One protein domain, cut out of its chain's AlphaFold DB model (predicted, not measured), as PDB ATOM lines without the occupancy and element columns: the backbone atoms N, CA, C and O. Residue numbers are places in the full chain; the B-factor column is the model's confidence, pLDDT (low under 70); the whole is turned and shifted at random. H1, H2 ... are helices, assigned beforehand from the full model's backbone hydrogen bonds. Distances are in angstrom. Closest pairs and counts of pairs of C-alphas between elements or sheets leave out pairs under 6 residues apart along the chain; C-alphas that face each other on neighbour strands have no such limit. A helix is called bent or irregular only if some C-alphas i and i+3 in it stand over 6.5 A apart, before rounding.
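What this domain is: This is residues 2 to 44 of the 48 residues of an uncharacterized protein of Clavibacter michiganensis subsp. michiganensis (UniProt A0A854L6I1). Two short helices, H1 and H2, stand at opposite ends of an open, elongated model, and a long link strung between them folds back past H1, crosses the middle as a single strand of chain and turns round once more before H2. The two helices have no shared core, and a short tail, residues 40 to 44, follows H2. The printed part has 43 residues with two named helices, H1 then H2 along the chain, and no named strand. The class is all helix, though under half of the residues, 19 of 43, are in named elements. The whole is loose, with a radius of gyration of the C-alphas of 12.6 A, and the C-alphas span 33 by 21 by 13 A.

How they stand to each other: H1, residues 2 to 11, and H2, residues 31 to 39, are apart: no C-alpha of the one is within 8 A of the other. A long link of 19 residues, 12 to 30, joins them, and its C-alphas lie 4 to 18 A from the mean of all C-alphas. In H1 and H2 every O i to N i+4 pair is within hydrogen-bond range. Neither helix is bent or irregular.

Where its parts are: H1 begins at C-alpha 2, at (11.596, 19.664, 101.481), and ends at C-alpha 11, at (7.445, 24.835, 112.747), 13.1 A from first to last C-alpha. Along the link, C-alpha 22 stands at (18.639, 25.681, 97.563). H2 runs from Glu 31 to Arg 39, 13.0 A from first to last C-alpha, and ends at (19.172, 27.454, 85.628).

The domain as a whole: The two C-alphas farthest apart, those of Gly 13 and Ala 30, are 33.3 A apart, while those of Lys 2 and Ala 44, the first and last printed, are 15.6 A apart. The printed part has no cut. The mean pLDDT of the printed part is 78.4, and residues 31 to 32 and 37 to 44 are under 70.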
ATOM      1  N   LYS A   2      13.022  19.297 101.354       81.31
ATOM      2  CA  LYS A   2      11.596  19.664 101.481       81.31
ATOM      3  C   LYS A   2      11.107  19.688 102.940       81.31
ATOM      4  O   LYS A   2      10.586  20.705 103.374       81.31
ATOM      5  N   GLU A   3      11.419  18.644 103.708       86.75
ATOM      6  CA  GLU A   3      11.052  18.549 105.134       86.75
ATOM      7  C   GLU A   3      11.716  19.630 106.000       86.75
ATOM      8  O   GLU A   3      11.072  20.249 106.835       86.75
ATOM      9  N   ILE A   4      12.994  19.934 105.749       87.00
ATOM     10  CA  ILE A   4      13.723  21.004 106.453       87.00
ATOM     11  C   ILE A   4      13.056  22.358 106.198       87.00
ATOM     12  O   ILE A   4      12.879  23.160 107.108       87.00
ATOM     13  N   ARG A   5      12.651  22.608 104.951       86.56
ATOM     14  CA  ARG A   5      11.948  23.832 104.569       86.56
ATOM     15  C   ARG A   5      10.567  23.931 105.236       86.56
ATOM     16  O   ARG A   5      10.152  25.044 105.551       86.56
ATOM     17  N   ALA A   6       9.877  22.810 105.453       88.00
ATOM     18  CA  ALA A   6       8.626  22.776 106.209       88.00
ATOM     19  C   ALA A   6       8.872  23.087 107.691       88.00
ATOM     20  O   ALA A   6       8.265  24.008 108.216       88.00
ATOM     21  N   LEU A   7       9.839  22.427 108.332       93.38
ATOM     22  CA  LEU A   7      10.179  22.677 109.736       93.38
ATOM     23  C   LEU A   7      10.538  24.149 110.010       93.38
ATOM     24  O   LEU A   7      10.060  24.729 110.978       93.38
ATOM     25  N   LEU A   8      11.359  24.759 109.152       89.88
ATOM     26  CA  LEU A   8      11.824  26.134 109.348       89.88
ATOM     27  C   LEU A   8      10.716  27.176 109.142       89.88
ATOM     28  O   LEU A   8      10.658  28.153 109.881       89.88
ATOM     29  N   GLN A   9       9.843  26.984 108.151       90.38
ATOM     30  CA  GLN A   9       8.766  27.942 107.870       90.38
ATOM     31  C   GLN A   9       7.533  27.695 108.745       90.38
ATOM     32  O   GLN A   9       7.017  28.631 109.336       90.38
ATOM     33  N   ASP A  10       7.067  26.450 108.824       87.69
ATOM     34  CA  ASP A  10       5.821  26.076 109.506       87.69
ATOM     35  C   ASP A  10       6.047  25.835 111.002       87.69
ATOM     36  O   ASP A  10       5.324  26.358 111.842       87.69
ATOM     37  N   GLY A  11       7.118  25.116 111.350       91.31
ATOM     38  CA  GLY A  11       7.445  24.835 112.747       91.31
ATOM     39  C   GLY A  11       8.011  26.044 113.490       91.31
ATOM     40  O   GLY A  11       7.688  26.252 114.657       91.31
ATOM     41  N   TRP A  12       8.883  26.827 112.846       92.75
ATOM     42  CA  TRP A  12       9.597  27.944 113.488       92.75
ATOM     43  C   TRP A  12       9.130  29.331 113.030       92.75
ATOM     44  O   TRP A  12       9.611  30.331 113.561       92.75
ATOM     45  N   GLY A  13       8.207  29.417 112.067       91.56
ATOM     46  CA  GLY A  13       7.647  30.694 111.613       91.56
ATOM     47  C   GLY A  13       8.633  31.588 110.855       91.56
ATOM     48  O   GLY A  13       8.413  32.796 110.771       91.56
ATOM     49  N   LEU A  14       9.742  31.044 110.340       90.94
ATOM     50  CA  LEU A  14      10.748  31.856 109.659       90.94
ATOM     51  C   LEU A  14      10.236  32.330 108.302       90.94
ATOM     52  O   LEU A  14       9.846  31.526 107.448       90.94
ATOM     53  N   ASP A  15      10.310  33.644 108.086       87.06
ATOM     54  CA  ASP A  15       9.951  34.233 106.807       87.06
ATOM     55  C   ASP A  15      10.881  33.721 105.708       87.06
ATOM     56  O   ASP A  15      12.108  33.662 105.837       87.06
ATOM     57  N   ARG A  16      10.285  33.367 104.578       81.94
ATOM     58  CA  ARG A  16      11.024  32.805 103.459       81.94
ATOM     59  C   ARG A  16      12.066  33.770 102.884       81.94
ATOM     60  O   ARG A  16      13.073  33.297 102.362       81.94
ATOM     61  N   ARG A  17      11.862  35.088 102.958       86.06
ATOM     62  CA  ARG A  17      12.850  36.083 102.504       86.06
ATOM     63  C   ARG A  17      14.079  36.111 103.412       86.06
ATOM     64  O   ARG A  17      15.146  36.504 102.955       86.06
ATOM     65  N   ALA A  18      13.956  35.631 104.650       86.69
ATOM     66  CA  ALA A  18      15.080  35.437 105.560       86.69
ATOM     67  C   ALA A  18      15.863  34.132 105.292       86.69
ATOM     68  O   ALA A  18      16.873  33.881 105.946       86.69
ATOM     69  N   LEU A  19      15.428  33.292 104.337       83.31
ATOM     70  CA  LEU A  19      15.998  31.967 104.082       83.31
ATOM     71  C   LEU A  19      16.407  31.768 102.614       83.31
ATOM     72  O   LEU A  19      15.569  31.673 101.718       83.31
ATOM     73  N   SER A  20      17.704  31.547 102.375       82.56
ATOM     74  CA  SER A  20      18.227  31.128 101.065       82.56
ATOM     75  C   SER A  20      18.540  29.627 101.048       82.56
ATOM     76  O   SER A  20      19.680  29.194 101.192       82.56
ATOM     77  N   LEU A  21      17.496  28.803 100.912       81.31
ATOM     78  CA  LEU A  21      17.620  27.342 100.868       81.31
ATOM     79  C   LEU A  21      17.472  26.814  99.439       81.31
ATOM     80  O   LEU A  21      16.364  26.795  98.891       81.31
ATOM     81  N   SER A  22      18.571  26.308  98.885       80.38
ATOM     82  CA  SER A  22      18.639  25.681  97.563       80.38
ATOM     83  C   SER A  22      19.190  24.263  97.659       80.38
ATOM     84  O   SER A  22      20.236  24.043  98.261       80.38
ATOM     85  N   ALA A  23      18.519  23.295  97.031       81.31
ATOM     86  CA  ALA A  23      19.096  21.963  96.873       81.31
ATOM     87  C   ALA A  23      20.305  22.028  95.922       81.31
ATOM     88  O   ALA A  23      20.253  22.714  94.894       81.31
ATOM     89  N   TYR A  24      21.388  21.338  96.288       76.25
ATOM     90  CA  TYR A  24      22.605  21.221  95.477       76.25
ATOM     91  C   TYR A  24      22.609  19.944  94.621       76.25
ATOM     92  O   TYR A  24      23.114  19.939  93.509       76.25
ATOM     93  N   TRP A  25      21.975  18.878  95.099       76.56
ATOM     94  CA  TRP A  25      21.856  17.614  94.382       76.56
ATOM     95  C   TRP A  25      20.638  16.842  94.897       76.56
ATOM     96  O   TRP A  25      20.062  17.186  95.938       76.56
ATOM     97  N   ALA A  26      20.241  15.802  94.171       81.62
ATOM     98  CA  ALA A  26      19.187  14.885  94.579       81.62
ATOM     99  C   ALA A  26      19.622  13.440  94.319       81.62
ATOM    100  O   ALA A  26      20.216  13.140  93.283       81.62
ATOM    101  N   LEU A  27      19.312  12.542  95.255       81.56
ATOM    102  CA  LEU A  27      19.634  11.121  95.137       81.56
ATOM    103  C   LEU A  27      18.997  10.529  93.868       81.56
ATOM    104  O   LEU A  27      17.808  10.718  93.621       81.56
ATOM    105  N   GLY A  28      19.794   9.818  93.066       82.50
ATOM    106  CA  GLY A  28      19.352   9.230  91.795       82.50
ATOM    107  C   GLY A  28      19.391  10.183  90.593       82.50
ATOM    108  O   GLY A  28      18.951   9.807  89.507       82.50
ATOM    109  N   ARG A  29      19.919  11.405  90.750       77.00
ATOM    110  CA  ARG A  29      20.151  12.356  89.649       77.00
ATOM    111  C   ARG A  29      21.646  12.655  89.537       77.00
ATOM    112  O   ARG A  29      22.322  12.825  90.546       77.00
ATOM    113  N   ALA A  30      22.151  12.729  88.305       77.88
ATOM    114  CA  ALA A  30      23.505  13.217  88.052       77.88
ATOM    115  C   ALA A  30      23.582  14.707  88.422       77.88
ATOM    116  O   ALA A  30      22.697  15.478  88.046       77.88
ATOM    117  N   GLU A  31      24.625  15.093  89.156       68.19
ATOM    118  CA  GLU A  31      24.794  16.442  89.717       68.19
ATOM    119  C   GLU A  31      24.765  17.540  88.644       68.19
ATOM    120  O   GLU A  31      24.028  18.515  88.781       68.19
ATOM    121  N   ASP A  32      25.483  17.330  87.537       66.06
ATOM    122  CA  ASP A  32      25.557  18.264  86.405       66.06
ATOM    123  C   ASP A  32      24.175  18.524  85.780       66.06
ATOM    124  O   ASP A  32      23.744  19.669  85.628       66.06
ATOM    125  N   ARG A  33      23.404  17.453  85.551       71.81
ATOM    126  CA  ARG A  33      22.039  17.548  85.020       71.81
ATOM    127  C   ARG A  33      21.103  18.271  85.990       71.81
ATOM    128  O   ARG A  33      20.285  19.075  85.561       71.81
ATOM    129  N   PHE A  34      21.238  18.018  87.290       72.50
ATOM    130  CA  PHE A  34      20.396  18.629  88.322       72.50
ATOM    131  C   PHE A  34      20.655  20.138  88.480       72.50
ATOM    132  O   PHE A  34      19.723  20.914  88.692       72.50
ATOM    133  N   GLN A  35      21.911  20.568  88.355       71.38
ATOM    134  CA  GLN A  35      22.271  21.987  88.409       71.38
ATOM    135  C   GLN A  35      21.929  22.730  87.115       71.38
ATOM    136  O   GLN A  35      21.498  23.883  87.178       71.38
ATOM    137  N   ALA A  36      22.060  22.077  85.955       74.19
ATOM    138  CA  ALA A  36      21.594  22.625  84.683       74.19
ATOM    139  C   ALA A  36      20.071  22.861  84.699       74.19
ATOM    140  O   ALA A  36      19.621  23.954  84.357       74.19
ATOM    141  N   GLU A  37      19.289  21.902  85.217       65.94
ATOM    142  CA  GLU A  37      17.834  22.049  85.409       65.94
ATOM    143  C   GLU A  37      17.478  23.227  86.338       65.94
ATOM    144  O   GLU A  37      16.438  23.856  86.157       65.94
ATOM    145  N   LYS A  38      18.343  23.583  87.302       65.56
ATOM    146  CA  LYS A  38      18.125  24.738  88.190       65.56
ATOM    147  C   LYS A  38      18.253  26.104  87.505       65.56
ATOM    148  O   LYS A  38      17.712  27.073  88.036       65.56
ATOM    149  N   ARG A  39      19.000  26.204  86.401       64.19
ATOM    150  CA  ARG A  39      19.172  27.454  85.628       64.19
ATOM    151  C   ARG A  39      18.090  27.656  84.569       64.19
ATOM    152  O   ARG A  39      17.870  28.786  84.150       64.19
ATOM    153  N   GLU A  40      17.436  26.579  84.156       61.69
ATOM    154  CA  GLU A  40      16.267  26.607  83.279       61.69
ATOM    155  C   GLU A  40      15.031  27.120  84.036       61.69
ATOM    156  O   GLU A  40      14.938  26.985  85.258       61.69
ATOM    157  N   SER A  41      14.034  27.661  83.326       56.88
ATOM    158  CA  SER A  41      12.792  28.170  83.940       56.88
ATOM    159  C   SER A  41      12.038  27.123  84.778       56.88
ATOM    160  O   SER A  41      11.273  27.493  85.661       56.88
ATOM    161  N   VAL A  42      12.286  25.824  84.565       60.25
ATOM    162  CA  VAL A  42      11.769  24.723  85.406       60.25
ATOM    163  C   VAL A  42      12.388  24.692  86.813       60.25
ATOM    164  O   VAL A  42      11.777  24.201  87.762       60.25
ATOM    165  N   GLY A  43      13.600  25.224  86.958       53.62
ATOM    166  CA  GLY A  43      14.346  25.347  88.206       53.62
ATOM    167  C   GLY A  43      14.099  26.646  88.966       53.62
ATOM    168  O   GLY A  43      14.488  26.760  90.134       53.62
ATOM    169  N   ALA A  44      13.434  27.612  88.329       57.41
ATOM    170  CA  ALA A  44      12.989  28.836  88.971       57.41
ATOM    171  C   ALA A  44      11.846  28.502  89.932       57.41
ATOM    172  O   ALA A  44      10.680  28.415  89.559       57.41
TER     173      ALA A  44